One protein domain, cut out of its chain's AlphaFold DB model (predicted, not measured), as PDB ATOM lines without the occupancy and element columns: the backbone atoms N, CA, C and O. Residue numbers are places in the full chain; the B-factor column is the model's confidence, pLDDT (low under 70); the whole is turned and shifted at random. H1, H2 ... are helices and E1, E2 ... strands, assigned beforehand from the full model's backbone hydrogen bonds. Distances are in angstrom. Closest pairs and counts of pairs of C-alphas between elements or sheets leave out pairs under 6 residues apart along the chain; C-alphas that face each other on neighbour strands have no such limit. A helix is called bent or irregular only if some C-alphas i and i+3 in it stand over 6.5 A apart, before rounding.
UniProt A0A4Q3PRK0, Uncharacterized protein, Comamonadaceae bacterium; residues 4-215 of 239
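This is residues 4 to 215 of the 239 residues of an uncharacterized protein of Comamonadaceae bacterium (UniProt A0A4Q3PRK0). Two well-separated lobes are bridged by two helices, H3 and H4, packed on each other under the hairpin E1 and E2. One lobe is a small sheet, E3, E6, E7, with H6 at its side, H5 grazing it and the hairpin E4 and E5 running on from E3; the other gathers H1, H2, H7 and the hairpin E8 and E9. The 212 printed residues have seven named helices and nine named strands, in the order H1 H2 H3 E1 E2 H4 E3 E4 E5 H5 E6 E7 H6 E8 E9 H7; the three-stranded sheet is parallel, the three hairpins antiparallel, the class mixed. It is only just loose, close to compact, with a radius of gyration of the C-alphas of 20.6 A and spans of 58 by 48 by 40 A.

In the largest sheet, E3, residues 112 to 115, is parallel to E6, residues 145 to 148, with N 146 and O 112 at 2.8 A, within hydrogen-bond range. E6 is parallel to E7, residues 161 to 163, with N 162 and O 145 at 2.7 A. H6, residues 164 to 170, is on this sheet at a height of 6.7 A, over none of its strands. H5, residues 127 to 137, only grazes it with residues 127 to 131. E3 runs on into E4, residues 117 to 120, at 58 degrees; E4 and E5, residues 123 to 126, form a hairpin, with N 118 and O 125 at 2.8 A. H4, residues 88 to 101, touches H6 with residues 97 to 101 alone, about perpendicular at 88 degrees; the closest C-alphas, Val 101 and Ala 167, are 6.2 A apart. With residues 88 to 92 alone it touches H3, residues 54 to 67, at a steep tilt of 36 degrees, only just past shallow, opposite ways; the closest C-alphas are Leu 59 and Arg 92, 5.8 A. E1, residues 71 to 77, and E2, residues 82 to 87, form a hairpin, with N 75 and O 84 at 2.8 A. H7, residues 204 to 213, is close to H3 but not clearly touching, and touches H2, residues 15 to 25, about perpendicular at 83 degrees, closest at the C-alphas of Ala 25 and Ala 212, 5.5 A. H1, residues 4 to 13, and H2 only just touch, only at the corner, with 3 pairs of C-alphas within 8 A. E8, residues 184 to 190, and E9, residues 198 to 203, form a hairpin, with N 188 and O 200 at 2.9 A. Every O i to N i+4 pair is within hydrogen-bond range in H1, H4, H5, H6 and H7, against 5 of 7 in H2 and 6 of 10 in H3.

H1 begins at C-alpha 4, (-61.078, -26.424, -13.798), and H7 ends at C-alpha 213, (-53.831, -36.676, -9.649). From first to last C-alpha H4 measures 19.9 A, H3 17.5 A, E1 and E2 17.0 A each, and E8 16.9 A. H3 is irregular: C-alphas 64 and 67 are 7.3 A apart.

The C-alphas farthest apart, of Lys 6 and Pro 159, are 59.7 A apart, and the printed part has no cut. The links H2 to H3, E6 to E7 and H6 to E8 are long. The mean pLDDT of the printed part is 87.4; low stretches include residues 104 to 110 and 208 to 215.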
ATOM      1  N   TYR A   4     -60.268 -25.458 -14.546       84.56
ATOM      2  CA  TYR A   4     -61.078 -26.424 -13.798       84.56
ATOM      3  C   TYR A   4     -62.219 -27.025 -14.634       84.56
ATOM      4  O   TYR A   4     -62.399 -28.237 -14.697       84.56
ATOM      5  N   GLU A   5     -62.981 -26.183 -15.335       88.88
ATOM      6  CA  GLU A   5     -64.138 -26.620 -16.120       88.88
ATOM      7  C   GLU A   5     -63.725 -27.529 -17.293       88.88
ATOM      8  O   GLU A   5     -64.457 -28.445 -17.677       88.88
ATOM      9  N   LYS A   6     -62.530 -27.308 -17.859       84.12
ATOM     10  CA  LYS A   6     -61.961 -28.179 -18.894       84.12
ATOM     11  C   LYS A   6     -61.549 -29.533 -18.314       84.12
ATOM     12  O   LYS A   6     -61.906 -30.545 -18.915       84.12
ATOM     13  N   VAL A   7     -60.857 -29.542 -17.171       86.44
ATOM     14  CA  VAL A   7     -60.414 -30.761 -16.469       86.44
ATOM     15  C   VAL A   7     -61.618 -31.598 -16.040       86.44
ATOM     16  O   VAL A   7     -61.733 -32.752 -16.450       86.44
ATOM     17  N   PHE A   8     -62.581 -30.992 -15.342       86.56
ATOM     18  CA  PHE A   8     -63.816 -31.653 -14.913       86.56
ATOM     19  C   PHE A   8     -64.587 -32.255 -16.093       86.56
ATOM     20  O   PHE A   8     -65.025 -33.403 -16.068       86.56
ATOM     21  N   ARG A   9     -64.736 -31.502 -17.187       89.12
ATOM     22  CA  ARG A   9     -65.421 -32.025 -18.370       89.12
ATOM     23  C   ARG A   9     -64.661 -33.197 -19.001       89.12
ATOM     24  O   ARG A   9     -65.314 -34.098 -19.524       89.12
ATOM     25  N   SER A  10     -63.326 -33.189 -18.971       87.25
ATOM     26  CA  SER A  10     -62.515 -34.305 -19.468       87.25
ATOM     27  C   SER A  10     -62.677 -35.550 -18.600       87.25
ATOM     28  O   SER A  10     -62.860 -36.623 -19.164       87.25
ATOM     29  N   SER A  11     -62.666 -35.419 -17.269       86.00
ATOM     30  CA  SER A  11     -62.784 -36.565 -16.355       86.00
ATOM     31  C   SER A  11     -64.140 -37.268 -16.446       86.00
ATOM     32  O   SER A  11     -64.233 -38.477 -16.237       86.00
ATOM     33  N   VAL A  12     -65.189 -36.527 -16.819       88.31
ATOM     34  CA  VAL A  12     -66.538 -37.073 -17.016       88.31
ATOM     35  C   VAL A  12     -66.744 -37.633 -18.428       88.31
ATOM     36  O   VAL A  12     -67.339 -38.698 -18.576       88.31
ATOM     37  N   ARG A  13     -66.303 -36.926 -19.482       92.31
ATOM     38  CA  ARG A  13     -66.599 -37.309 -20.882       92.31
ATOM     39  C   ARG A  13     -65.619 -38.317 -21.479       92.31
ATOM     40  O   ARG A  13     -66.027 -39.101 -22.325       92.31
ATOM     41  N   ASP A  14     -64.358 -38.275 -21.064       91.19
ATOM     42  CA  ASP A  14     -63.288 -39.194 -21.468       91.19
ATOM     43  C   ASP A  14     -62.713 -39.851 -20.210       91.19
ATOM     44  O   ASP A  14     -61.556 -39.656 -19.860       91.19
ATOM     45  N   ARG A  15     -63.559 -40.573 -19.467       87.94
ATOM     46  CA  ARG A  15     -63.184 -41.178 -18.179       87.94
ATOM     47  C   ARG A  15     -61.969 -42.100 -18.322       87.94
ATOM     48  O   ARG A  15     -61.026 -41.989 -17.551       87.94
ATOM     49  N   GLU A  16     -61.988 -42.968 -19.329       92.06
ATOM     50  CA  GLU A  16     -60.921 -43.937 -19.588       92.06
ATOM     51  C   GLU A  16     -59.586 -43.242 -19.885       92.06
ATOM     52  O   GLU A  16     -58.602 -43.426 -19.169       92.06
ATOM     53  N   GLY A  17     -59.564 -42.372 -20.900       91.81
ATOM     54  CA  GLY A  17     -58.351 -41.671 -21.291       91.81
ATOM     55  C   GLY A  17     -57.858 -40.712 -20.213       91.81
ATOM     56  O   GLY A  17     -56.650 -40.588 -20.016       91.81
ATOM     57  N   PHE A  18     -58.765 -40.038 -19.503       90.56
ATOM     58  CA  PHE A  18     -58.413 -39.122 -18.420       90.56
ATOM     59  C   PHE A  18     -57.662 -39.844 -17.303       90.56
ATOM     60  O   PHE A  18     -56.547 -39.448 -16.967       90.56
ATOM     61  N   TRP A  19     -58.229 -40.932 -16.778       89.44
ATOM     62  CA  TRP A  19     -57.634 -41.638 -15.647       89.44
ATOM     63  C   TRP A  19     -56.389 -42.443 -16.032       89.44
ATOM     64  O   TRP A  19     -55.460 -42.510 -15.233       89.44
ATOM     65  N   LEU A  20     -56.296 -42.973 -17.260       91.75
ATOM     66  CA  LEU A  20     -55.047 -43.575 -17.753       91.75
ATOM     67  C   LEU A  20     -53.916 -42.548 -17.899       91.75
ATOM     68  O   LEU A  20     -52.759 -42.884 -17.663       91.75
ATOM     69  N   ARG A  21     -54.224 -41.293 -18.261       90.25
ATOM     70  CA  ARG A  21     -53.228 -40.207 -18.268       90.25
ATOM     71  C   ARG A  21     -52.804 -39.836 -16.851       90.25
ATOM     72  O   ARG A  21     -51.608 -39.745 -16.604       90.25
ATOM     73  N   ALA A  22     -53.751 -39.687 -15.926       87.00
ATOM     74  CA  ALA A  22     -53.450 -39.408 -14.520       87.00
ATOM     75  C   ALA A  22     -52.576 -40.510 -13.890       87.00
ATOM     76  O   ALA A  22     -51.615 -40.224 -13.180       87.00
ATOM     77  N   ALA A  23     -52.829 -41.779 -14.231       90.06
ATOM     78  CA  ALA A  23     -52.036 -42.910 -13.757       90.06
ATOM     79  C   ALA A  23     -50.544 -42.823 -14.138       90.06
ATOM     80  O   ALA A  23     -49.719 -43.418 -13.451       90.06
ATOM     81  N   GLN A  24     -50.165 -42.069 -15.176       89.94
ATOM     82  CA  GLN A  24     -48.759 -41.899 -15.578       89.94
ATOM     83  C   GLN A  24     -47.917 -41.137 -14.542       89.94
ATOM     84  O   GLN A  24     -46.692 -41.188 -14.607       89.94
ATOM     85  N   ALA A  25     -48.546 -40.462 -13.575       88.56
ATOM     86  CA  ALA A  25     -47.859 -39.800 -12.466       88.56
ATOM     87  C   ALA A  25     -47.342 -40.779 -11.384       88.56
ATOM     88  O   ALA A  25     -46.700 -40.364 -10.414       88.56
ATOM     89  N   LEU A  26     -47.610 -42.078 -11.534       91.00
ATOM     90  CA  LEU A  26     -47.133 -43.143 -10.655       91.00
ATOM     91  C   LEU A  26     -46.096 -44.023 -11.349       91.00
ATOM     92  O   LEU A  26     -46.146 -44.251 -12.559       91.00
ATOM     93  N   ASN A  27     -45.216 -44.608 -10.543       93.56
ATOM     94  CA  ASN A  27     -44.341 -45.685 -10.976       93.56
ATOM     95  C   ASN A  27     -45.103 -47.007 -10.842       93.56
ATOM     96  O   ASN A  27     -45.414 -47.460  -9.737       93.56
ATOM     97  N   TRP A  28     -45.397 -47.624 -11.981       94.94
ATOM     98  CA  TRP A  28     -46.029 -48.935 -12.054       94.94
ATOM     99  C   TRP A  28     -44.983 -50.006 -12.332       94.94
ATOM    100  O   TRP A  28     -44.112 -49.820 -13.180       94.94
ATOM    101  N   HIS A  29     -45.118 -51.154 -11.673       96.00
ATOM    102  CA  HIS A  29     -44.428 -52.371 -12.096       96.00
ATOM    103  C   HIS A  29     -45.003 -52.859 -13.434       96.00
ATOM    104  O   HIS A  29     -44.270 -53.168 -14.371       96.00
ATOM    105  N   LYS A  30     -46.336 -52.836 -13.540       97.56
ATOM    106  CA  LYS A  30     -47.081 -53.066 -14.776       97.56
ATOM    107  C   LYS A  30     -48.106 -51.939 -14.945       97.56
ATOM    108  O   LYS A  30     -49.059 -51.894 -14.167       97.56
ATOM    109  N   PRO A  31     -47.924 -51.020 -15.911       95.50
ATOM    110  CA  PRO A  31     -48.896 -49.961 -16.164       95.50
ATOM    111  C   PRO A  31     -50.268 -50.540 -16.544       95.50
ATOM    112  O   PRO A  31     -50.311 -51.519 -17.297       95.50
ATOM    113  N   PRO A  32     -51.377 -49.960 -16.058       95.25
ATOM    114  CA  PRO A  32     -52.713 -50.402 -16.434       95.25
ATOM    115  C   PRO A  32     -53.028 -50.031 -17.884       95.25
ATOM    116  O   PRO A  32     -52.651 -48.960 -18.363       95.25
ATOM    117  N   SER A  33     -53.749 -50.914 -18.571       95.88
ATOM    118  CA  SER A  33     -54.336 -50.641 -19.887       95.88
ATOM    119  C   SER A  33     -55.819 -50.281 -19.810       95.88
ATOM    120  O   SER A  33     -56.342 -49.704 -20.763       95.88
ATOM    121  N   THR A  34     -56.458 -50.555 -18.668       94.38
ATOM    122  CA  THR A  34     -57.855 -50.217 -18.383       94.38
ATOM    123  C   THR A  34     -57.926 -49.278 -17.178       94.38
ATOM    124  O   THR A  34     -57.314 -49.565 -16.152       94.38
ATOM    125  N   ALA A  35     -58.678 -48.178 -17.241       91.19
ATOM    126  CA  ALA A  35     -58.905 -47.313 -16.083       91.19
ATOM    127  C   ALA A  35     -59.975 -47.883 -15.157       91.19
ATOM    128  O   ALA A  35     -59.740 -47.991 -13.957       91.19
ATOM    129  N   LEU A  36     -61.145 -48.239 -15.689       89.69
ATOM    130  CA  LEU A  36     -62.277 -48.704 -14.889       89.69
ATOM    131  C   LEU A  36     -62.847 -50.011 -15.434       89.69
ATOM    132  O   LEU A  36     -63.294 -50.072 -16.574       89.69
ATOM    133  N   ASP A  37     -62.925 -51.017 -14.569       88.25
ATOM    134  CA  ASP A  37     -63.786 -52.180 -14.758       88.25
ATOM    135  C   ASP A  37     -65.141 -51.931 -14.077       88.25
ATOM    136  O   ASP A  37     -65.240 -51.803 -12.848       88.25
ATOM    137  N   ASP A  38     -66.182 -51.825 -14.905       89.56
ATOM    138  CA  ASP A  38     -67.581 -51.658 -14.516       89.56
ATOM    139  C   ASP A  38     -68.457 -52.886 -14.825       89.56
ATOM    140  O   ASP A  38     -69.686 -52.796 -14.775       89.56
ATOM    141  N   ALA A  39     -67.851 -54.057 -15.053       90.31
ATOM    142  CA  ALA A  39     -68.567 -55.281 -15.407       90.31
ATOM    143  C   ALA A  39     -69.402 -55.882 -14.260       90.31
ATOM    144  O   ALA A  39     -70.309 -56.675 -14.518       90.31
ATOM    145  N   ASN A  40     -69.125 -55.525 -12.997       82.50
ATOM    146  CA  ASN A  40     -69.820 -56.081 -11.829       82.50
ATOM    147  C   ASN A  40     -70.289 -55.020 -10.810       82.50
ATOM    148  O   ASN A  40     -69.784 -54.982  -9.686       82.50
ATOM    149  N   PRO A  41     -71.259 -54.145 -11.134       77.06
ATOM    150  CA  PRO A  41     -71.800 -53.190 -10.167       77.06
ATOM    151  C   PRO A  41     -72.436 -53.889  -8.944       77.06
ATOM    152  O   PRO A  41     -73.128 -54.893  -9.113       77.06
ATOM    153  N   PRO A  42     -72.274 -53.364  -7.709       77.69
ATOM    154  CA  PRO A  42     -71.594 -52.115  -7.340       77.69
ATOM    155  C   PRO A  42     -70.075 -52.259  -7.096       77.69
ATOM    156  O   PRO A  42     -69.457 -51.343  -6.556       77.69
ATOM    157  N   PHE A  43     -69.463 -53.390  -7.456       78.75
ATOM    158  CA  PHE A  43     -68.052 -53.718  -7.220       78.75
ATOM    159  C   PHE A  43     -67.140 -53.249  -8.360       78.75
ATOM    160  O   PHE A  43     -66.474 -54.048  -9.015       78.75
ATOM    161  N   TYR A  44     -67.103 -51.939  -8.576       83.56
ATOM    162  CA  TYR A  44     -66.194 -51.308  -9.534       83.56
ATOM    163  C   TYR A  44     -64.726 -51.499  -9.136       83.56
ATOM    164  O   TYR A  44     -64.402 -51.475  -7.944       83.56
ATOM    165  N   ARG A  45     -63.834 -51.633 -10.124       84.81
ATOM    166  CA  ARG A  45     -62.383 -51.752  -9.904       84.81
ATOM    167  C   ARG A  45     -61.612 -50.759 -10.762       84.81
ATOM    168  O   ARG A  45     -61.823 -50.692 -11.967       84.81
ATOM    169  N   TRP A  46     -60.704 -50.014 -10.137       90.00
ATOM    170  CA  TRP A  46     -59.822 -49.089 -10.842       90.00
ATOM    171  C   TRP A  46     -58.488 -49.758 -11.175       90.00
ATOM    172  O   TRP A  46     -57.910 -50.461 -10.344       90.00
ATOM    173  N   PHE A  47     -58.002 -49.526 -12.392       93.44
ATOM    174  CA  PHE A  47     -56.729 -50.032 -12.907       93.44
ATOM    175  C   PHE A  47     -56.572 -51.556 -12.743       93.44
ATOM    176  O   PHE A  47     -55.559 -52.006 -12.210       93.44
ATOM    177  N   PRO A  48     -57.575 -52.369 -13.131       93.25
ATOM    178  CA  PRO A  48     -57.703 -53.774 -12.726       93.25
ATOM    179  C   PRO A  48     -56.525 -54.665 -13.138       93.25
ATOM    180  O   PRO A  48     -56.278 -55.698 -12.518       93.25
ATOM    181  N   ASP A  49     -55.806 -54.276 -14.186       95.38
ATOM    182  CA  ASP A  49     -54.687 -55.009 -14.760       95.38
ATOM    183  C   ASP A  49     -53.314 -54.423 -14.397       95.38
ATOM    184  O   ASP A  49     -52.298 -54.993 -14.809       95.38
ATOM    185  N   GLY A  50     -53.290 -53.319 -13.643       95.62
ATOM    186  CA  GLY A  50     -52.077 -52.646 -13.193       95.62
ATOM    187  C   GLY A  50     -51.465 -53.285 -11.946       95.62
ATOM    188  O   GLY A  50     -52.168 -53.810 -11.080       95.62
ATOM    189  N   GLU A  51     -50.143 -53.194 -11.833       97.44
ATOM    190  CA  GLU A  51     -49.380 -53.632 -10.662       97.44
ATOM    191  C   GLU A  51     -48.450 -52.517 -10.191       97.44
ATOM    192  O   GLU A  51     -47.743 -51.899 -10.991       97.44
ATOM    193  N   LEU A  52     -48.436 -52.273  -8.887       95.00
ATOM    194  CA  LEU A  52     -47.633 -51.233  -8.254       95.00
ATOM    195  C   LEU A  52     -47.264 -51.629  -6.824       95.00
ATOM    196  O   LEU A  52     -47.750 -52.621  -6.286       95.00
ATOM    197  N   ASN A  53     -46.445 -50.802  -6.183       95.88
ATOM    198  CA  ASN A  53     -46.295 -50.812  -4.737       95.88
ATOM    199  C   ASN A  53     -46.437 -49.378  -4.197       95.88
ATOM    200  O   ASN A  53     -45.825 -48.440  -4.717       95.88
ATOM    201  N   VAL A  54     -47.268 -49.200  -3.164       93.62
ATOM    202  CA  VAL A  54     -47.546 -47.876  -2.580       93.62
ATOM    203  C   VAL A  54     -46.342 -47.334  -1.808       93.62
ATOM    204  O   VAL A  54     -46.064 -46.142  -1.901       93.62
ATOM    205  N   ALA A  55     -45.583 -48.182  -1.103       94.88
ATOM    206  CA  ALA A  55     -44.369 -47.758  -0.403       94.88
ATOM    207  C   ALA A  55     -43.282 -47.304  -1.390       94.88
ATOM    208  O   ALA A  55     -42.694 -46.246  -1.182       94.88
ATOM    209  N   HIS A  56     -43.109 -48.019  -2.513       96.06
ATOM    210  CA  HIS A  56     -42.192 -47.605  -3.586       96.06
ATOM    211  C   HIS A  56     -42.541 -46.213  -4.129       96.06
ATOM    212  O   HIS A  56     -41.684 -45.334  -4.216       96.06
ATOM    213  N   ASN A  57     -43.827 -45.972  -4.408       94.38
ATOM    214  CA  ASN A  57     -44.300 -44.659  -4.850       94.38
ATOM    215  C   ASN A  57     -44.218 -43.582  -3.754       94.38
ATOM    216  O   ASN A  57     -44.089 -42.402  -4.064       94.38
ATOM    217  N   GLY A  58     -44.301 -43.952  -2.479       93.25
ATOM    218  CA  GLY A  58     -44.205 -43.007  -1.367       93.25
ATOM    219  C   GLY A  58     -42.772 -42.651  -0.972       93.25
ATOM    220  O   GLY A  58     -42.555 -41.584  -0.400       93.25
ATOM    221  N   LEU A  59     -41.796 -43.525  -1.245       95.75
ATOM    222  CA  LEU A  59     -40.438 -43.423  -0.706       95.75
ATOM    223  C   LEU A  59     -39.367 -43.676  -1.771       95.75
ATOM    224  O   LEU A  59     -38.654 -42.746  -2.151       95.75
ATOM    225  N   ASP A  60     -39.251 -44.911  -2.257       97.25
ATOM    226  CA  ASP A  60     -38.142 -45.360  -3.105       97.25
ATOM    227  C   ASP A  60     -38.003 -44.535  -4.392       97.25
ATOM    228  O   ASP A  60     -36.907 -44.050  -4.682       97.25
ATOM    229  N   ARG A  61     -39.107 -44.241  -5.101       95.06
ATOM    230  CA  ARG A  61     -39.063 -43.441  -6.343       95.06
ATOM    231  C   ARG A  61     -38.457 -42.049  -6.149       95.06
ATOM    232  O   ARG A  61     -37.861 -41.487  -7.065       95.06
ATOM    233  N   HIS A  62     -38.600 -41.467  -4.956       94.69
ATOM    234  CA  HIS A  62     -38.038 -40.152  -4.651       94.69
ATOM    235  C   HIS A  62     -36.524 -40.238  -4.440       94.69
ATOM    236  O   HIS A  62     -35.794 -39.326  -4.827       94.69
ATOM    237  N   ILE A  63     -36.037 -41.342  -3.872       97.19
ATOM    238  CA  ILE A  63     -34.602 -41.616  -3.737       97.19
ATOM    239  C   ILE A  63     -33.989 -41.857  -5.117       97.19
ATOM    240  O   ILE A  63     -32.964 -41.253  -5.431       97.19
ATOM    241  N   GLU A  64     -34.639 -42.674  -5.948       96.31
ATOM    242  CA  GLU A  64     -34.242 -42.950  -7.336       96.31
ATOM    243  C   GLU A  64     -34.148 -41.661  -8.172       96.31
ATOM    244  O   GLU A  64     -33.226 -41.502  -8.969       96.31
ATOM    245  N   ALA A  65     -35.041 -40.696  -7.927       94.44
ATOM    246  CA  ALA A  65     -35.014 -39.364  -8.536       94.44
ATOM    247  C   ALA A  65     -33.934 -38.416  -7.961       94.44
ATOM    248  O   ALA A  65     -33.876 -37.243  -8.323       94.44
ATOM    249  N   GLY A  66     -33.077 -38.889  -7.051       95.88
ATOM    250  CA  GLY A  66     -31.999 -38.101  -6.446       95.88
ATOM    251  C   GLY A  66     -32.424 -37.250  -5.244       95.88
ATOM    252  O   GLY A  66     -31.645 -36.423  -4.770       95.88
ATOM    253  N   HIS A  67     -33.629 -37.448  -4.703       95.81
ATOM    254  CA  HIS A  67     -34.146 -36.697  -3.552       95.81
ATOM    255  C   HIS A  67     -33.957 -37.418  -2.210       95.81
ATOM    256  O   HIS A  67     -34.605 -37.062  -1.230       95.81
ATOM    257  N   GLY A  68     -33.043 -38.389  -2.123       95.06
ATOM    258  CA  GLY A  68     -32.843 -39.186  -0.906       95.06
ATOM    259  C   GLY A  68     -32.562 -38.364   0.358       95.06
ATOM    260  O   GLY A  68     -33.082 -38.690   1.419       95.06
ATOM    261  N   ASN A  69     -31.821 -37.255   0.240       96.50
ATOM    262  CA  ASN A  69     -31.504 -36.363   1.365       96.50
ATOM    263  C   ASN A  69     -32.617 -35.350   1.694       96.50
ATOM    264  O   ASN A  69     -32.516 -34.642   2.696       96.50
ATOM    265  N   ARG A  70     -33.663 -35.237   0.863       95.31
ATOM    266  CA  ARG A  70     -34.788 -34.328   1.121       95.31
ATOM    267  C   ARG A  70     -35.563 -34.829   2.336       95.31
ATOM    268  O   ARG A  70     -35.793 -36.027   2.478       95.31
ATOM    269  N   THR A  71     -35.978 -33.910   3.201       95.50
ATOM    270  CA  THR A  71     -36.849 -34.218   4.339       95.50
ATOM    271  C   THR A  71     -38.175 -34.807   3.859       95.50
ATOM    272  O   THR A  71     -38.868 -34.173   3.064       95.50
ATOM    273  N   ALA A  72     -38.520 -35.988   4.371       93.19
ATOM    274  CA  ALA A  72     -39.771 -36.694   4.097       93.19
ATOM    275  C   ALA A  72     -40.749 -36.622   5.279       93.19
ATOM    276  O   ALA A  72     -41.951 -36.475   5.076       93.19
ATOM    277  N   LEU A  73     -40.244 -36.691   6.517       95.12
ATOM    278  CA  LEU A  73     -41.064 -36.649   7.730       95.12
ATOM    279  C   LEU A  73     -40.429 -35.746   8.788       95.12
ATOM    280  O   LEU A  73     -39.251 -35.888   9.120       95.12
ATOM    281  N   ILE A  74     -41.240 -34.858   9.357       94.44
ATOM    282  CA  ILE A  74     -40.903 -34.074  10.545       94.44
ATOM    283  C   ILE A  74     -41.791 -34.575  11.678       94.44
ATOM    284  O   ILE A  74     -43.009 -34.427  11.646       94.44
ATOM    285  N   TYR A  75     -41.167 -35.181  12.680       91.25
ATOM    286  CA  TYR A  75     -41.806 -35.509  13.941       91.25
ATOM    287  C   TYR A  75     -41.555 -34.363  14.919       91.25
ATOM    288  O   TYR A  75     -40.412 -34.130  15.313       91.25
ATOM    289  N   ASP A  76     -42.614 -33.664  15.316       93.06
ATOM    290  CA  ASP A  76     -42.579 -32.623  16.344       93.06
ATOM    291  C   ASP A  76     -43.634 -32.940  17.406       93.06
ATOM    292  O   ASP A  76     -44.836 -32.920  17.144       93.06
ATOM    293  N   SER A  77     -43.177 -33.299  18.603       90.56
ATOM    294  CA  SER A  77     -44.045 -33.579  19.737       90.56
ATOM    295  C   SER A  77     -43.890 -32.474  20.779       90.56
ATOM    296  O   SER A  77     -42.982 -32.551  21.613       90.56
ATOM    297  N   PRO A  78     -44.789 -31.472  20.806       87.38
ATOM    298  CA  PRO A  78     -44.710 -30.386  21.784       87.38
ATOM    299  C   PRO A  78     -44.875 -30.897  23.219       87.38
ATOM    300  O   PRO A  78     -44.254 -30.381  24.141       87.38
ATOM    301  N   VAL A  79     -45.657 -31.964  23.403       89.56
ATOM    302  CA  VAL A  79     -45.920 -32.584  24.710       89.56
ATOM    303  C   VAL A  79     -44.727 -33.354  25.283       89.56
ATOM    304  O   VAL A  79     -44.616 -33.477  26.496       89.56
ATOM    305  N   THR A  80     -43.820 -33.863  24.442       88.88
ATOM    306  CA  THR A  80     -42.587 -34.536  24.903       88.88
ATOM    307  C   THR A  80     -41.327 -33.705  24.671       88.88
ATOM    308  O   THR A  80     -40.233 -34.162  24.991       88.88
ATOM    309  N   GLY A  81     -41.451 -32.529  24.048       88.38
ATOM    310  CA  GLY A  81     -40.325 -31.719  23.578       88.38
ATOM    311  C   GLY A  81     -39.435 -32.417  22.543       88.38
ATOM    312  O   GLY A  81     -38.345 -31.932  22.247       88.38
ATOM    313  N   THR A  82     -39.857 -33.565  22.004       90.31
ATOM    314  CA  THR A  82     -39.033 -34.370  21.100       90.31
ATOM    315  C   THR A  82     -39.255 -33.934  19.664       90.31
ATOM    316  O   THR A  82     -40.386 -33.922  19.180       90.31
ATOM    317  N   LYS A  83     -38.156 -33.640  18.966       94.31
ATOM    318  CA  LYS A  83     -38.152 -33.356  17.531       94.31
ATOM    319  C   LYS A  83     -37.227 -34.321  16.809       94.31
ATOM    320  O   LYS A  83     -36.112 -34.568  17.265       94.31
ATOM    321  N   ARG A  84     -37.683 -34.871  15.687       94.44
ATOM    322  CA  ARG A  84     -36.883 -35.709  14.786       94.44
ATOM    323  C   ARG A  84     -37.237 -35.378  13.348       94.44
ATOM    324  O   ARG A  84     -38.380 -35.071  13.039       94.44
ATOM    325  N   THR A  85     -36.248 -35.434  12.472       94.75
ATOM    326  CA  THR A  85     -36.439 -35.239  11.035       94.75
ATOM    327  C   THR A  85     -35.875 -36.448  10.317       94.75
ATOM    328  O   THR A  85     -34.775 -36.892  10.638       94.75
ATOM    329  N   PHE A  86     -36.625 -36.967   9.355       96.75
ATOM    330  CA  PHE A  86     -36.228 -38.099   8.534       96.75
ATOM    331  C   PHE A  86     -36.121 -37.638   7.087       96.75
ATOM    332  O   PHE A  86     -37.050 -37.032   6.547       96.75
ATOM    333  N   SER A  87     -34.981 -37.926   6.462       98.00
ATOM    334  CA  SER A  87     -34.849 -37.833   5.008       98.00
ATOM    335  C   SER A  87     -35.636 -38.962   4.328       98.00
ATOM    336  O   SER A  87     -35.976 -39.944   4.992       98.00
ATOM    337  N   TYR A  88     -35.899 -38.865   3.022       98.00
ATOM    338  CA  TYR A  88     -36.482 -39.978   2.258       98.00
ATOM    339  C   TYR A  88     -35.666 -41.263   2.415       98.00
ATOM    340  O   TYR A  88     -36.248 -42.315   2.661       98.00
ATOM    341  N   ALA A  89     -34.334 -41.178   2.346       98.06
ATOM    342  CA  ALA A  89     -33.456 -42.334   2.512       98.06
ATOM    343  C   ALA A  89     -33.599 -42.965   3.904       98.06
ATOM    344  O   ALA A  89     -33.838 -44.163   4.020       98.06
ATOM    345  N   THR A  90     -33.536 -42.149   4.961       97.94
ATOM    346  CA  THR A  90     -33.670 -42.640   6.341       97.94
ATOM    347  C   THR A  90     -35.054 -43.236   6.588       97.94
ATOM    348  O   THR A  90     -35.162 -44.302   7.180       97.94
ATOM    349  N   LEU A  91     -36.118 -42.572   6.127       98.19
ATOM    350  CA  LEU A  91     -37.481 -43.066   6.307       98.19
ATOM    351  C   LEU A  91     -37.709 -44.377   5.545       98.19
ATOM    352  O   LEU A  91     -38.307 -45.297   6.095       98.19
ATOM    353  N   ARG A  92     -37.195 -44.486   4.314       97.88
ATOM    354  CA  ARG A  92     -37.226 -45.726   3.529       97.88
ATOM    355  C   ARG A  92     -36.524 -46.859   4.261       97.88
ATOM    356  O   ARG A  92     -37.087 -47.944   4.342       97.88
ATOM    357  N   ASP A  93     -35.346 -46.614   4.828       97.56
ATOM    358  CA  ASP A  93     -34.595 -47.636   5.567       97.56
ATOM    359  C   ASP A  93     -35.364 -48.143   6.798       97.56
ATOM    360  O   ASP A  93     -35.417 -49.351   7.034       97.56
ATOM    361  N   GLU A  94     -35.999 -47.242   7.555       97.00
ATOM    362  CA  GLU A  94     -36.856 -47.613   8.691       97.00
ATOM    363  C   GLU A  94     -38.076 -48.432   8.238       97.00
ATOM    364  O   GLU A  94     -38.378 -49.475   8.818       97.00
ATOM    365  N   VAL A  95     -38.755 -48.010   7.167       97.12
ATOM    366  CA  VAL A  95     -39.926 -48.722   6.630       97.12
ATOM    367  C   VAL A  95     -39.547 -50.102   6.096       97.12
ATOM    368  O   VAL A  95     -40.226 -51.078   6.410       97.12
ATOM    369  N   ALA A  96     -38.452 -50.215   5.341       96.56
ATOM    370  CA  ALA A  96     -37.983 -51.487   4.797       96.56
ATOM    371  C   ALA A  96     -37.589 -52.466   5.913       96.56
ATOM    372  O   ALA A  96     -37.923 -53.649   5.855       96.56
ATOM    373  N   ARG A  97     -36.924 -51.981   6.965       95.31
ATOM    374  CA  ARG A  97     -36.566 -52.790   8.135       95.31
ATOM    375  C   ARG A  97     -37.797 -53.254   8.909       95.31
ATOM    376  O   ARG A  97     -37.887 -54.435   9.231       95.31
ATOM    377  N   PHE A  98     -38.771 -52.374   9.137       94.12
ATOM    378  CA  PHE A  98     -40.020 -52.771   9.788       94.12
ATOM    379  C   PHE A  98     -40.836 -53.745   8.927       94.12
ATOM    380  O   PHE A  98     -41.395 -54.706   9.443       94.12
ATOM    381  N   ALA A  99     -40.840 -53.582   7.602       91.12
ATOM    382  CA  ALA A  99     -41.417 -54.575   6.698       91.12
ATOM    383  C   ALA A  99     -40.728 -55.947   6.836       91.12
ATOM    384  O   ALA A  99     -41.398 -56.972   6.741       91.12
ATOM    385  N   GLY A 100     -39.424 -55.972   7.125       87.94
ATOM    386  CA  GLY A 100     -38.684 -57.176   7.506       87.94
ATOM    387  C   GLY A 100     -39.165 -57.810   8.812       87.94
ATOM    388  O   GLY A 100     -39.361 -59.021   8.857       87.94
ATOM    389  N   VAL A 101     -39.432 -57.002   9.847       86.56
ATOM    390  CA  VAL A 101     -40.028 -57.471  11.119       86.56
ATOM    391  C   VAL A 101     -41.351 -58.201  10.868       86.56
ATOM    392  O   VAL A 101     -41.621 -59.232  11.475       86.56
ATOM    393  N   LEU A 102     -42.170 -57.695   9.944       81.81
ATOM    394  CA  LEU A 102     -43.470 -58.286   9.613       81.81
ATOM    395  C   LEU A 102     -43.384 -59.563   8.756       81.81
ATOM    396  O   LEU A 102     -44.399 -60.234   8.593       81.81
ATOM    397  N   ARG A 103     -42.208 -59.890   8.197       73.81
ATOM    398  CA  ARG A 103     -41.966 -61.069   7.341       73.81
ATOM    399  C   ARG A 103     -41.240 -62.210   8.057       73.81
ATOM    400  O   ARG A 103     -40.789 -63.134   7.391       73.81
ATOM    401  N   ILE A 104     -41.082 -62.146   9.377       58.78
ATOM    402  CA  ILE A 104     -40.461 -63.228  10.149       58.78
ATOM    403  C   ILE A 104     -41.257 -64.530   9.911       58.78
ATOM    404  O   ILE A 104     -42.472 -64.548  10.108       58.78
ATOM    405  N   ASP A 105     -40.553 -65.589   9.483       48.03
ATOM    406  CA  ASP A 105     -41.068 -66.847   8.891       48.03
ATOM    407  C   ASP A 105     -42.146 -67.601   9.705       48.03
ATOM    408  O   ASP A 105     -42.826 -68.468   9.161       48.03
ATOM    409  N   ASP A 106     -42.342 -67.273  10.985       42.62
ATOM    410  CA  ASP A 106     -43.334 -67.907  11.872       42.62
ATOM    411  C   ASP A 106     -44.728 -67.239  11.839       42.62
ATOM    412  O   ASP A 106     -45.645 -67.677  12.538       42.62
ATOM    413  N   ALA A 107     -44.916 -66.174  11.049       39.69
ATOM    414  CA  ALA A 107     -46.167 -65.418  10.991       39.69
ATOM    415  C   ALA A 107     -46.765 -65.381   9.573       39.69
ATOM    416  O   ALA A 107     -46.477 -64.493   8.771       39.69
ATOM    417  N   GLU A 108     -47.704 -66.286   9.281       39.16
ATOM    418  CA  GLU A 108     -48.786 -65.963   8.333       39.16
ATOM    419  C   GLU A 108     -49.498 -64.686   8.843       39.16
ATOM    420  O   GLU A 108     -49.512 -64.468  10.052       39.16
ATOM    421  N   PRO A 109     -50.003 -63.770   7.990       54.41
ATOM    422  CA  PRO A 109     -49.987 -62.328   8.267       54.41
ATOM    423  C   PRO A 109     -50.791 -61.976   9.525       54.41
ATOM    424  O   PRO A 109     -52.020 -62.013   9.498       54.41
ATOM    425  N   ALA A 110     -50.122 -61.678  10.648       67.00
ATOM    426  CA  ALA A 110     -50.828 -61.717  11.928       67.00
ATOM    427  C   ALA A 110     -50.120 -60.992  13.088       67.00
ATOM    428  O   ALA A 110     -49.984 -61.553  14.168       67.00
ATOM    429  N   ALA A 111     -49.658 -59.753  12.899       81.19
ATOM    430  CA  ALA A 111     -49.053 -58.965  13.980       81.19
ATOM    431  C   ALA A 111     -49.880 -57.725  14.344       81.19
ATOM    432  O   ALA A 111     -50.541 -57.127  13.494       81.19
ATOM    433  N   ILE A 112     -49.797 -57.301  15.604       88.31
ATOM    434  CA  ILE A 112     -50.292 -55.998  16.066       88.31
ATOM    435  C   ILE A 112     -49.083 -55.116  16.376       88.31
ATOM    436  O   ILE A 112     -48.184 -55.532  17.097       88.31
ATOM    437  N   ALA A 113     -49.063 -53.881  15.882       92.62
ATOM    438  CA  ALA A 113     -48.074 -52.885  16.291       92.62
ATOM    439  C   ALA A 113     -48.727 -51.854  17.220       92.62
ATOM    440  O   ALA A 113     -49.821 -51.366  16.935       92.62
ATOM    441  N   SER A 114     -48.069 -51.524  18.330       96.06
ATOM    442  CA  SER A 114     -48.531 -50.503  19.276       96.06
ATOM    443  C   SER A 114     -47.349 -49.813  19.961       96.06
ATOM    444  O   SER A 114     -46.197 -50.202  19.788       96.06
ATOM    445  N   ALA A 115     -47.626 -48.781  20.753       97.94
ATOM    446  CA  ALA A 115     -46.664 -48.189  21.679       97.94
ATOM    447  C   ALA A 115     -47.027 -48.555  23.125       97.94
ATOM    448  O   ALA A 115     -48.152 -48.976  23.398       97.94
ATOM    449  N   SER A 116     -46.106 -48.353  24.065       98.44
ATOM    450  CA  SER A 116     -46.405 -48.521  25.490       98.44
ATOM    451  C   SER A 116     -47.452 -47.506  25.970       98.44
ATOM    452  O   SER A 116     -48.380 -47.866  26.699       98.44
ATOM    453  N   CYS A 117     -47.365 -46.252  25.505       98.06
ATOM    454  CA  CYS A 117     -48.281 -45.183  25.895       98.06
ATOM    455  C   CYS A 117     -48.478 -44.063  24.851       98.06
ATOM    456  O   CYS A 117     -47.694 -43.873  23.918       98.06
ATOM    457  N   GLY A 118     -49.522 -43.263  25.058       96.44
ATOM    458  CA  GLY A 118     -49.807 -41.991  24.393       96.44
ATOM    459  C   GLY A 118     -49.864 -40.829  25.385       96.44
ATOM    460  O   GLY A 118     -49.890 -41.044  26.595       96.44
ATOM    461  N   ILE A 119     -49.892 -39.593  24.878       94.56
ATOM    462  CA  ILE A 119     -50.095 -38.394  25.706       94.56
ATOM    463  C   ILE A 119     -51.256 -37.596  25.123       94.56
ATOM    464  O   ILE A 119     -51.203 -37.200  23.960       94.56
ATOM    465  N   GLU A 120     -52.271 -37.336  25.943       92.25
ATOM    466  CA  GLU A 120     -53.402 -36.469  25.616       92.25
ATOM    467  C   GLU A 120     -53.484 -35.327  26.632       92.25
ATOM    468  O   GLU A 120     -53.859 -35.520  27.796       92.25
ATOM    469  N   GLY A 121     -53.115 -34.119  26.199       87.62
ATOM    470  CA  GLY A 121     -52.969 -32.977  27.098       87.62
ATOM    471  C   GLY A 121     -51.933 -33.275  28.184       87.62
ATOM    472  O   GLY A 121     -50.774 -33.536  27.881       87.62
ATOM    473  N   ALA A 122     -52.360 -33.259  29.448       86.44
ATOM    474  CA  ALA A 122     -51.506 -33.568  30.598       86.44
ATOM    475  C   ALA A 122     -51.523 -35.054  31.015       86.44
ATOM    476  O   ALA A 122     -50.875 -35.415  31.995       86.44
ATOM    477  N   ARG A 123     -52.294 -35.913  30.333       93.81
ATOM    478  CA  ARG A 123     -52.491 -37.311  30.742       93.81
ATOM    479  C   ARG A 123     -51.642 -38.257  29.906       93.81
ATOM    480  O   ARG A 123     -51.712 -38.223  28.678       93.81
ATOM    481  N   THR A 124     -50.933 -39.158  30.579       96.88
ATOM    482  CA  THR A 124     -50.369 -40.357  29.953       96.88
ATOM    483  C   THR A 124     -51.462 -41.413  29.843       96.88
ATOM    484  O   THR A 124     -52.124 -41.726  30.831       96.88
ATOM    485  N   ILE A 125     -51.667 -41.948  28.642       97.44
ATOM    486  CA  ILE A 125     -52.596 -43.050  28.387       97.44
ATOM    487  C   ILE A 125     -51.766 -44.296  28.135       97.44
ATOM    488  O   ILE A 125     -51.055 -44.376  27.137       97.44
ATOM    489  N   GLU A 126     -51.850 -45.265  29.034       97.94
ATOM    490  CA  GLU A 126     -51.148 -46.536  28.893       97.94
ATOM    491  C   GLU A 126     -51.862 -47.400  27.847       97.94
ATOM    492  O   GLU A 126     -52.951 -47.925  28.075       97.94
ATOM    493  N   TYR A 127     -51.264 -47.526  26.665       98.19
ATOM    494  CA  TYR A 127     -51.853 -48.256  25.545       98.19
ATOM    495  C   TYR A 127     -51.710 -49.763  25.713       98.19
ATOM    496  O   TYR A 127     -52.628 -50.498  25.352       98.19
ATOM    497  N   LYS A 128     -50.595 -50.238  26.277       97.50
ATOM    498  CA  LYS A 128     -50.350 -51.679  26.416       97.50
ATOM    499  C   LYS A 128     -51.383 -52.387  27.312       97.50
ATOM    500  O   LYS A 128     -51.938 -53.374  26.841       97.50
ATOM    501  N   PRO A 129     -51.763 -51.874  28.500       96.94
ATOM    502  CA  PRO A 129     -52.842 -52.480  29.286       96.94
ATOM    503  C   PRO A 129     -54.197 -52.499  28.561       96.94
ATOM    504  O   PRO A 129     -54.960 -53.457  28.689       96.94
ATOM    505  N   LEU A 130     -54.507 -51.462  27.769       96.38
ATOM    506  CA  LEU A 130     -55.730 -51.419  26.958       96.38
ATOM    507  C   LEU A 130     -55.705 -52.471  25.844       96.38
ATOM    508  O   LEU A 130     -56.714 -53.133  25.602       96.38
ATOM    509  N   LEU A 131     -54.554 -52.634  25.188       94.06
ATOM    510  CA  LEU A 131     -54.335 -53.657  24.171       94.06
ATOM    511  C   LEU A 131     -54.476 -55.060  24.766       94.06
ATOM    512  O   LEU A 131     -55.221 -55.870  24.220       94.06
ATOM    513  N   ASP A 132     -53.833 -55.328  25.900       93.38
ATOM    514  CA  ASP A 132     -53.922 -56.621  26.582       93.38
ATOM    515  C   ASP A 132     -55.374 -56.949  26.931       93.38
ATOM    516  O   ASP A 132     -55.859 -58.045  26.644       93.38
ATOM    517  N   LYS A 133     -56.125 -55.957  27.428       93.00
ATOM    518  CA  LYS A 133     -57.543 -56.155  27.714       93.00
ATOM    519  C   LYS A 133     -58.375 -56.417  26.460       93.00
ATOM    520  O   LYS A 133     -59.305 -57.219  26.503       93.00
ATOM    521  N   ALA A 134     -58.064 -55.755  25.347       89.88
ATOM    522  CA  ALA A 134     -58.735 -56.000  24.074       89.88
ATOM    523  C   ALA A 134     -58.459 -57.419  23.552       89.88
ATOM    524  O   ALA A 134     -59.373 -58.069  23.047       89.88
ATOM    525  N   ILE A 135     -57.232 -57.914  23.724       88.19
ATOM    526  CA  ILE A 135     -56.820 -59.271  23.349       88.19
ATOM    527  C   ILE A 135     -57.556 -60.315  24.194       88.19
ATOM    528  O   ILE A 135     -58.078 -61.272  23.632       88.19
ATOM    529  N   GLU A 136     -57.682 -60.114  25.511       89.62
ATOM    530  CA  GLU A 136     -58.464 -61.005  26.388       89.62
ATOM    531  C   GLU A 136     -59.932 -61.146  25.953       89.62
ATOM    532  O   GLU A 136     -60.553 -62.187  26.167       89.62
ATOM    533  N   LEU A 137     -60.506 -60.089  25.374       86.12
ATOM    534  CA  LEU A 137     -61.895 -60.060  24.909       86.12
ATOM    535  C   LEU A 137     -62.060 -60.592  23.477       86.12
ATOM    536  O   LEU A 137     -63.184 -60.874  23.056       86.12
ATOM    537  N   ALA A 138     -60.975 -60.689  22.710       83.50
ATOM    538  CA  ALA A 138     -61.019 -61.077  21.311       83.50
ATOM    539  C   ALA A 138     -61.176 -62.597  21.154       83.50
ATOM    540  O   ALA A 138     -60.504 -63.390  21.806       83.50
ATOM    541  N   ALA A 139     -62.027 -63.019  20.213       74.62
ATOM    542  CA  ALA A 139     -62.186 -64.437  19.872       74.62
ATOM    543  C   ALA A 139     -60.950 -65.030  19.160       74.62
ATOM    544  O   ALA A 139     -60.759 -66.244  19.157       74.62
ATOM    545  N   HIS A 140     -60.114 -64.174  18.565       71.50
ATOM    546  CA  HIS A 140     -58.876 -64.536  17.879       71.50
ATOM    547  C   HIS A 140     -57.760 -63.609  18.367       71.50
ATOM    548  O   HIS A 140     -57.798 -62.410  18.101       71.50
ATOM    549  N   ALA A 141     -56.809 -64.162  19.121       67.19
ATOM    550  CA  ALA A 141     -55.866 -63.392  19.942       67.19
ATOM    551  C   ALA A 141     -54.408 -63.891  19.859       67.19
ATOM    552  O   ALA A 141     -53.545 -63.424  20.600       67.19
ATOM    553  N   SER A 142     -54.115 -64.843  18.971       74.75
ATOM    554  CA  SER A 142     -52.788 -65.462  18.864       74.75
ATOM    555  C   SER A 142     -51.932 -64.760  17.813       74.75
ATOM    556  O   SER A 142     -51.699 -65.304  16.737       74.75
ATOM    557  N   PHE A 143     -51.496 -63.542  18.129       78.00
ATOM    558  CA  PHE A 143     -50.755 -62.670  17.214       78.00
ATOM    559  C   PHE A 143     -49.517 -62.090  17.903       78.00
ATOM    560  O   PHE A 143     -49.670 -61.586  19.022       78.00
ATOM    561  N   PRO A 144     -48.310 -62.125  17.301       88.19
ATOM    562  CA  PRO A 144     -47.176 -61.345  17.791       88.19
ATOM    563  C   PRO A 144     -47.525 -59.858  17.910       88.19
ATOM    564  O   PRO A 144     -48.247 -59.302  17.077       88.19
ATOM    565  N   ARG A 145     -47.016 -59.197  18.953       91.69
ATOM    566  CA  ARG A 145     -47.253 -57.765  19.181       91.69
ATOM    567  C   ARG A 145     -45.941 -57.021  19.261       91.69
ATOM    568  O   ARG A 145     -45.163 -57.260  20.174       91.69
ATOM    569  N   VAL A 146     -45.708 -56.102  18.335       94.38
ATOM    570  CA  VAL A 146     -44.509 -55.261  18.338       94.38
ATOM    571  C   VAL A 146     -44.809 -53.990  19.125       94.38
ATOM    572  O   VAL A 146     -45.676 -53.206  18.726       94.38
ATOM    573  N   ILE A 147     -44.125 -53.795  20.253       97.69
ATOM    574  CA  ILE A 147     -44.386 -52.700  21.192       97.69
ATOM    575  C   ILE A 147     -43.233 -51.698  21.172       97.69
ATOM    576  O   ILE A 147     -42.109 -52.010  21.554       97.69
ATOM    577  N   LEU A 148     -43.527 -50.463  20.768       97.81
ATOM    578  CA  LEU A 148     -42.609 -49.336  20.911       97.81
ATOM    579  C   LEU A 148     -42.647 -48.807  22.347       97.81
ATOM    580  O   LEU A 148     -43.588 -48.105  22.733       97.81
ATOM    581  N   GLN A 149     -41.608 -49.103  23.127       98.19
ATOM    582  CA  GLN A 149     -41.453 -48.546  24.467       98.19
ATOM    583  C   GLN A 149     -41.233 -47.035  24.409       98.19
ATOM    584  O   GLN A 149     -40.362 -46.522  23.700       98.19
ATOM    585  N   ARG A 150     -42.045 -46.302  25.168       97.06
ATOM    586  CA  ARG A 150     -41.930 -44.859  25.342       97.06
ATOM    587  C   ARG A 150     -41.614 -44.542  26.800       97.06
ATOM    588  O   ARG A 150     -42.309 -45.032  27.685       97.06
ATOM    589  N   PRO A 151     -40.655 -43.637  27.064       95.31
ATOM    590  CA  PRO A 151     -40.158 -43.384  28.418       95.31
ATOM    591  C   PRO A 151     -41.187 -42.715  29.339       95.31
ATOM    592  O   PRO A 151     -40.964 -42.616  30.539       95.31
ATOM    593  N   GLN A 152     -42.308 -42.218  28.798       95.62
ATOM    594  CA  GLN A 152     -43.369 -41.617  29.610       95.62
ATOM    595  C   GLN A 152     -44.159 -42.652  30.422       95.62
ATOM    596  O   GLN A 152     -44.688 -42.306  31.474       95.62
ATOM    597  N   ALA A 153     -44.237 -43.890  29.934       97.06
ATOM    598  CA  ALA A 153     -44.723 -45.050  30.668       97.06
ATOM    599  C   ALA A 153     -44.253 -46.301  29.923       97.06
ATOM    600  O   ALA A 153     -44.813 -46.662  28.884       97.06
ATOM    601  N   GLU A 154     -43.198 -46.930  30.432       97.50
ATOM    602  CA  GLU A 154     -42.749 -48.226  29.931       97.50
ATOM    603  C   GLU A 154     -43.768 -49.300  30.308       97.50
ATOM    604  O   GLU A 154     -44.310 -49.309  31.416       97.50
ATOM    605  N   ALA A 155     -44.051 -50.199  29.373       97.62
ATOM    606  CA  ALA A 155     -45.023 -51.256  29.571       97.62
ATOM    607  C   ALA A 155     -44.354 -52.581  29.940       97.62
ATOM    608  O   ALA A 155     -43.297 -52.924  29.409       97.62
ATOM    609  N   ALA A 156     -45.020 -53.362  30.792       97.00
ATOM    610  CA  ALA A 156     -44.631 -54.743  31.047       97.00
ATOM    611  C   ALA A 156     -44.796 -55.593  29.774       97.00
ATOM    612  O   ALA A 156     -45.838 -55.546  29.116       97.00
ATOM    613  N   MET A 157     -43.768 -56.379  29.456       97.06
ATOM    614  CA  MET A 157     -43.745 -57.276  28.299       97.06
ATOM    615  C   MET A 157     -44.150 -58.688  28.726       97.06
ATOM    616  O   MET A 157     -43.641 -59.217  29.715       97.06
ATOM    617  N   GLY A 158     -45.080 -59.290  27.990       92.38
ATOM    618  CA  GLY A 158     -45.602 -60.633  28.216       92.38
ATOM    619  C   GLY A 158     -45.357 -61.587  27.039       92.38
ATOM    620  O   GLY A 158     -44.778 -61.210  26.019       92.38
ATOM    621  N   PRO A 159     -45.803 -62.850  27.153       89.69
ATOM    622  CA  PRO A 159     -45.572 -63.869  26.130       89.69
ATOM    623  C   PRO A 159     -46.176 -63.492  24.774       89.69
ATOM    624  O   PRO A 159     -47.394 -63.371  24.662       89.69
ATOM    625  N   GLY A 160     -45.338 -63.348  23.742       88.62
ATOM    626  CA  GLY A 160     -45.716 -62.935  22.379       88.62
ATOM    627  C   GLY A 160     -45.590 -61.429  22.111       88.62
ATOM    628  O   GLY A 160     -45.890 -60.988  21.001       88.62
ATOM    629  N   ASP A 161     -45.184 -60.644  23.115       94.00
ATOM    630  CA  ASP A 161     -44.765 -59.262  22.909       94.00
ATOM    631  C   ASP A 161     -43.311 -59.250  22.443       94.00
ATOM    632  O   ASP A 161     -42.472 -59.993  22.949       94.00
ATOM    633  N   ILE A 162     -43.024 -58.384  21.483       94.31
ATOM    634  CA  ILE A 162     -41.715 -58.178  20.886       94.31
ATOM    635  C   ILE A 162     -41.382 -56.703  21.084       94.31
ATOM    636  O   ILE A 162     -42.174 -55.829  20.719       94.31
ATOM    637  N   ASP A 163     -40.227 -56.412  21.675       96.56
ATOM    638  CA  ASP A 163     -39.764 -55.035  21.787       96.56
ATOM    639  C   ASP A 163     -39.405 -54.477  20.400       96.56
ATOM    640  O   ASP A 163     -38.727 -55.126  19.600       96.56
ATOM    641  N   TRP A 164     -39.874 -53.265  20.101       96.62
ATOM    642  CA  TRP A 164     -39.630 -52.617  18.813       96.62
ATOM    643  C   TRP A 164     -38.139 -52.433  18.521       96.62
ATOM    644  O   TRP A 164     -37.709 -52.646  17.388       96.62
ATOM    645  N   ALA A 165     -37.338 -52.012  19.504       96.31
ATOM    646  CA  ALA A 165     -35.923 -51.741  19.281       96.31
ATOM    647  C   ALA A 165     -35.156 -53.036  18.980       96.31
ATOM    648  O   ALA A 165     -34.346 -53.059  18.054       96.31
ATOM    649  N   GLU A 166     -35.461 -54.119  19.697       94.50
ATOM    650  CA  GLU A 166     -34.886 -55.447  19.447       94.50
ATOM    651  C   GLU A 166     -35.294 -56.004  18.074       94.50
ATOM    652  O   GLU A 166     -34.450 -56.497  17.314       94.50
ATOM    653  N   ALA A 167     -36.576 -55.868  17.718       93.19
ATOM    654  CA  ALA A 167     -37.095 -56.296  16.423       93.19
ATOM    655  C   ALA A 167     -36.401 -55.559  15.273       93.19
ATOM    656  O   ALA A 167     -35.907 -56.175  14.331       93.19
ATOM    657  N   MET A 168     -36.302 -54.234  15.368       94.94
ATOM    658  CA  MET A 168     -35.653 -53.426  14.340       94.94
ATOM    659  C   MET A 168     -34.152 -53.727  14.252       94.94
ATOM    660  O   MET A 168     -33.616 -53.830  13.152       94.94
ATOM    661  N   ALA A 169     -33.462 -53.920  15.379       94.62
ATOM    662  CA  ALA A 169     -32.026 -54.209  15.383       94.62
ATOM    663  C   ALA A 169     -31.662 -55.536  14.692       94.62
ATOM    664  O   ALA A 169     -30.562 -55.660  14.156       94.62
ATOM    665  N   SER A 170     -32.569 -56.516  14.703       90.00
ATOM    666  CA  SER A 170     -32.347 -57.860  14.147       90.00
ATOM    667  C   SER A 170     -32.970 -58.083  12.765       90.00
ATOM    668  O   SER A 170     -32.599 -59.032  12.073       90.00
ATOM    669  N   ALA A 171     -33.892 -57.218  12.335       92.00
ATOM    670  CA  ALA A 171     -34.609 -57.391  11.079       92.00
ATOM    671  C   ALA A 171     -33.741 -57.150   9.837       92.00
ATOM    672  O   ALA A 171     -32.968 -56.192   9.742       92.00
ATOM    673  N   THR A 172     -33.962 -57.992   8.827       92.38
ATOM    674  CA  THR A 172     -33.430 -57.782   7.477       92.38
ATOM    675  C   THR A 172     -34.390 -56.882   6.698       92.38
ATOM    676  O   THR A 172     -35.572 -57.218   6.619       92.38
ATOM    677  N   PRO A 173     -33.933 -55.755   6.119       94.38
ATOM    678  CA  PRO A 173     -34.780 -54.904   5.291       94.38
ATOM    679  C   PRO A 173     -35.440 -55.677   4.150       94.38
ATOM    680  O   PRO A 173     -34.806 -56.505   3.499       94.38
ATOM    681  N   ALA A 174     -36.713 -55.389   3.912       92.88
ATOM    682  CA  ALA A 174     -37.528 -56.060   2.919       92.88
ATOM    683  C   ALA A 174     -37.829 -55.149   1.724       92.88
ATOM    684  O   ALA A 174     -38.243 -54.002   1.902       92.88
ATOM    685  N   ASP A 175     -37.693 -55.693   0.515       93.62
ATOM    686  CA  ASP A 175     -38.001 -54.962  -0.713       93.62
ATOM    687  C   ASP A 175     -39.517 -54.741  -0.895       93.62
ATOM    688  O   ASP A 175     -40.328 -55.593  -0.482       93.62
ATOM    689  N   PRO A 176     -39.925 -53.634  -1.550       95.12
ATOM    690  CA  PRO A 176     -41.308 -53.409  -1.952       95.12
ATOM    691  C   PRO A 176     -41.799 -54.534  -2.873       95.12
ATOM    692  O   PRO A 176     -41.227 -54.780  -3.931       95.12
ATOM    693  N   VAL A 177     -42.879 -55.216  -2.488       93.88
ATOM    694  CA  VAL A 177     -43.470 -56.302  -3.291       93.88
ATOM    695  C   VAL A 177     -44.514 -55.714  -4.242       93.88
ATOM    696  O   VAL A 177     -45.456 -55.082  -3.754       93.88
ATOM    697  N   PRO A 178     -44.385 -55.888  -5.570       94.88
ATOM    698  CA  PRO A 178     -45.441 -55.521  -6.507       94.88
ATOM    699  C   PRO A 178     -46.726 -56.292  -6.201       94.88
ATOM    700  O   PRO A 178     -46.704 -57.512  -6.037       94.88
ATOM    701  N   VAL A 179     -47.842 -55.575  -6.132       93.25
ATOM    702  CA  VAL A 179     -49.179 -56.138  -5.908       93.25
ATOM    703  C   VAL A 179     -50.136 -55.627  -6.973       93.25
ATOM    704  O   VAL A 179     -49.860 -54.623  -7.640       93.25
ATOM    705  N   LYS A 180     -51.276 -56.298  -7.144       93.62
ATOM    706  CA  LYS A 180     -52.292 -55.830  -8.087       93.62
ATOM    707  C   LYS A 180     -52.905 -54.540  -7.562       93.62
ATOM    708  O   LYS A 180     -53.143 -54.393  -6.366       93.62
ATOM    709  N   SER A 181     -53.269 -53.641  -8.469       91.25
ATOM    710  CA  SER A 181     -54.037 -52.434  -8.150       91.25
ATOM    711  C   SER A 181     -55.265 -52.730  -7.282       91.25
ATOM    712  O   SER A 181     -55.586 -51.970  -6.373       91.25
ATOM    713  N   THR A 182     -55.934 -53.854  -7.545       87.69
ATOM    714  CA  THR A 182     -57.176 -54.262  -6.879       87.69
ATOM    715  C   THR A 182     -56.972 -54.960  -5.540       87.69
ATOM    716  O   THR A 182     -57.968 -55.275  -4.877       87.69
ATOM    717  N   ASP A 183     -55.725 -55.254  -5.165       86.06
ATOM    718  CA  ASP A 183     -55.424 -55.887  -3.887       86.06
ATOM    719  C   ASP A 183     -55.715 -54.899  -2.741       86.06
ATOM    720  O   ASP A 183     -55.447 -53.696  -2.876       86.06
ATOM    721  N   PRO A 184     -56.291 -55.365  -1.615       83.44
ATOM    722  CA  PRO A 184     -56.558 -54.511  -0.464       83.44
ATOM    723  C   PRO A 184     -55.272 -53.882   0.085       83.44
ATOM    724  O   PRO A 184     -54.332 -54.591   0.431       83.44
ATOM    725  N   LEU A 185     -55.264 -52.556   0.217       83.69
ATOM    726  CA  LEU A 185     -54.181 -51.790   0.832       83.69
ATOM    727  C   LEU A 185     -54.363 -51.691   2.351       83.69
ATOM    728  O   LEU A 185     -53.450 -51.987   3.112       83.69
ATOM    729  N   TYR A 186     -55.549 -51.266   2.795       81.81
ATOM    730  CA  TYR A 186     -55.902 -51.188   4.213       81.81
ATOM    731  C   TYR A 186     -57.415 -51.271   4.430       81.81
ATOM    732  O   TYR A 186     -58.214 -51.003   3.526       81.81
ATOM    733  N   ALA A 187     -57.805 -51.583   5.668       77.38
ATOM    734  CA  ALA A 187     -59.165 -51.423   6.165       77.38
ATOM    735  C   ALA A 187     -59.178 -50.392   7.302       77.38
ATOM    736  O   ALA A 187     -58.457 -50.545   8.286       77.38
ATOM    737  N   LEU A 188     -60.010 -49.356   7.179       78.25
ATOM    738  CA  LEU A 188     -60.234 -48.375   8.240       78.25
ATOM    739  C   LEU A 188     -61.639 -48.554   8.812       78.25
ATOM    740  O   LEU A 188     -62.638 -48.410   8.102       78.25
ATOM    741  N   TYR A 189     -61.714 -48.889  10.096       74.19
ATOM    742  CA  TYR A 189     -62.989 -49.106  10.767       74.19
ATOM    743  C   TYR A 189     -63.653 -47.783  11.139       74.19
ATOM    744  O   TYR A 189     -63.034 -46.909  11.741       74.19
ATOM    745  N   THR A 190     -64.939 -47.659  10.815       74.94
ATOM    746  CA  THR A 190     -65.767 -46.501  11.165       74.94
ATOM    747  C   THR A 190     -66.975 -46.914  12.003       74.94
ATOM    748  O   THR A 190     -67.407 -48.077  11.993       74.94
ATOM    749  N   SER A 191     -67.523 -45.959  12.759       77.75
ATOM    750  CA  SER A 191     -68.732 -46.177  13.551       77.75
ATOM    751  C   SER A 191     -69.928 -46.447  12.629       77.75
ATOM    752  O   SER A 191     -70.278 -45.658  11.751       77.75
ATOM    753  N   GLY A 192     -70.551 -47.612  12.801       64.31
ATOM    754  CA  GLY A 192     -71.766 -47.993  12.088       64.31
ATOM    755  C   GLY A 192     -73.021 -47.623  12.879       64.31
ATOM    756  O   GLY A 192     -73.051 -47.752  14.099       64.31
ATOM    757  N   THR A 193     -74.101 -47.255  12.186       68.88
ATOM    758  CA  THR A 193     -75.421 -47.006  12.801       68.88
ATOM    759  C   THR A 193     -76.063 -48.260  13.407       68.88
ATOM    760  O   THR A 193     -76.987 -48.156  14.203       68.88
ATOM    761  N   THR A 194     -75.576 -49.453  13.049       70.94
ATOM    762  CA  THR A 194     -76.123 -50.760  13.454       70.94
ATOM    763  C   THR A 194     -75.363 -51.413  14.618       70.94
ATOM    764  O   THR A 194     -75.551 -52.598  14.884       70.94
ATOM    765  N   GLY A 195     -74.466 -50.678  15.289       64.06
ATOM    766  CA  GLY A 195     -73.685 -51.160  16.437       64.06
ATOM    767  C   GLY A 195     -72.470 -52.033  16.090       64.06
ATOM    768  O   GLY A 195     -71.594 -52.209  16.933       64.06
ATOM    769  N   LYS A 196     -72.361 -52.537  14.852       64.69
ATOM    770  CA  LYS A 196     -71.161 -53.231  14.357       64.69
ATOM    771  C   LYS A 196     -70.259 -52.260  13.578       64.69
ATOM    772  O   LYS A 196     -70.766 -51.600  12.663       64.69
ATOM    773  N   PRO A 197     -68.951 -52.174  13.893       72.81
ATOM    774  CA  PRO A 197     -67.999 -51.388  13.112       72.81
ATOM    775  C   PRO A 197     -67.965 -51.838  11.648       72.81
ATOM    776  O   PRO A 197     -68.029 -53.034  11.359       72.81
ATOM    777  N   LYS A 198     -67.850 -50.882  10.722       72.81
ATOM    778  CA  LYS A 198     -67.732 -51.163   9.284       72.81
ATOM    779  C   LYS A 198     -66.288 -50.946   8.847       72.81
ATOM    780  O   LYS A 198     -65.776 -49.842   8.998       72.81
ATOM    781  N   GLY A 199     -65.645 -51.980   8.309       74.06
ATOM    782  CA  GLY A 199     -64.302 -51.874   7.736       74.06
ATOM    783  C   GLY A 199     -64.372 -51.309   6.321       74.06
ATOM    784  O   GLY A 199     -64.755 -52.020   5.394       74.06
ATOM    785  N   VAL A 200     -64.031 -50.033   6.148       77.62
ATOM    786  CA  VAL A 200     -63.904 -49.427   4.818       77.62
ATOM    787  C   VAL A 200     -62.583 -49.891   4.219       77.62
ATOM    788  O   VAL A 200     -61.519 -49.492   4.690       77.62
ATOM    789  N   VAL A 201     -62.654 -50.740   3.195       77.12
ATOM    790  CA  VAL A 201     -61.477 -51.254   2.485       77.12
ATOM    791  C   VAL A 201     -61.083 -50.294   1.365       77.12
ATOM    792  O   VAL A 201     -61.940 -49.806   0.622       77.12
ATOM    793  N   ARG A 202     -59.782 -50.027   1.238       82.12
ATOM    794  CA  ARG A 202     -59.176 -49.319   0.103       82.12
ATOM    795  C   ARG A 202     -58.246 -50.255  -0.649       82.12
ATOM    796  O   ARG A 202     -57.542 -51.029  -0.011       82.12
ATOM    797  N   ASP A 203     -58.270 -50.194  -1.975       83.56
ATOM    798  CA  ASP A 203     -57.344 -50.920  -2.844       83.56
ATOM    799  C   ASP A 203     -56.119 -50.057  -3.198       83.56
ATOM    800  O   ASP A 203     -56.077 -48.857  -2.909       83.56
ATOM    801  N   CYS A 204     -55.085 -50.685  -3.754       84.81
ATOM    802  CA  CYS A 204     -53.791 -50.046  -3.985       84.81
ATOM    803  C   CYS A 204     -53.835 -48.982  -5.091       84.81
ATOM    804  O   CYS A 204     -53.361 -47.863  -4.882       84.81
ATOM    805  N   GLY A 205     -54.377 -49.300  -6.268       73.50
ATOM    806  CA  GLY A 205     -54.300 -48.382  -7.407       73.50
ATOM    807  C   GLY A 205     -55.370 -47.297  -7.403       73.50
ATOM    808  O   GLY A 205     -55.077 -46.187  -7.842       73.50
ATOM    809  N   GLY A 206     -56.559 -47.540  -6.837       72.12
ATOM    810  CA  GLY A 206     -57.545 -46.477  -6.627       72.12
ATOM    811  C   GLY A 206     -57.027 -45.404  -5.662       72.12
ATOM    812  O   GLY A 206     -57.209 -44.211  -5.901       72.12
ATOM    813  N   TYR A 207     -56.321 -45.818  -4.604       71.06
ATOM    814  CA  TYR A 207     -55.677 -44.906  -3.655       71.06
ATOM    815  C   TYR A 207     -54.503 -44.145  -4.282       71.06
ATOM    816  O   TYR A 207     -54.441 -42.919  -4.188       71.06
ATOM    817  N   ALA A 208     -53.593 -44.850  -4.957       65.12
ATOM    818  CA  ALA A 208     -52.422 -44.224  -5.561       65.12
ATOM    819  C   ALA A 208     -52.805 -43.246  -6.684       65.12
ATOM    820  O   ALA A 208     -52.240 -42.156  -6.755       65.12
ATOM    821  N   GLY A 209     -53.785 -43.596  -7.528       61.88
ATOM    822  CA  GLY A 209     -54.256 -42.730  -8.613       61.88
ATOM    823  C   GLY A 209     -54.860 -41.420  -8.103       61.88
ATOM    824  O   GLY A 209     -54.588 -40.364  -8.666       61.88
ATOM    825  N   ALA A 210     -55.602 -41.468  -6.993       64.38
ATOM    826  CA  ALA A 210     -56.165 -40.273  -6.365       64.38
ATOM    827  C   ALA A 210     -55.091 -39.344  -5.767       64.38
ATOM    828  O   ALA A 210     -55.258 -38.130  -5.788       64.38
ATOM    829  N   ILE A 211     -53.991 -39.899  -5.247       58.88
ATOM    830  CA  ILE A 211     -52.874 -39.108  -4.702       58.88
ATOM    831  C   ILE A 211     -52.009 -38.525  -5.817       58.88
ATOM    832  O   ILE A 211     -51.494 -37.428  -5.664       58.88
ATOM    833  N   ALA A 212     -51.848 -39.236  -6.932       57.78
ATOM    834  CA  ALA A 212     -51.024 -38.782  -8.046       57.78
ATOM    835  C   ALA A 212     -51.702 -37.714  -8.919       57.78
ATOM    836  O   ALA A 212     -51.012 -36.856  -9.461       57.78
ATOM    837  N   ASP A 213     -53.035 -37.757  -9.040       53.28
ATOM    838  CA  ASP A 213     -53.831 -36.676  -9.649       53.28
ATOM    839  C   ASP A 213     -53.987 -35.475  -8.704       53.28
ATOM    840  O   ASP A 213     -54.226 -34.351  -9.140       53.28
ATOM    841  N   GLY A 214     -53.774 -35.700  -7.402       48.56
ATOM    842  CA  GLY A 214     -53.384 -34.661  -6.462       48.56
ATOM    843  C   GLY A 214     -52.001 -34.141  -6.837       48.56
ATOM    844  O   GLY A 214     -51.002 -34.475  -6.206       48.56
ATOM    845  N   VAL A 215     -51.944 -33.323  -7.887       42.47
ATOM    846  CA  VAL A 215     -50.832 -32.411  -8.168       42.47
ATOM    847  C   VAL A 215     -50.426 -31.723  -6.855       42.47
ATOM    848  O   VAL A 215     -51.244 -31.647  -5.939       42.47
TER     849      VAL A 215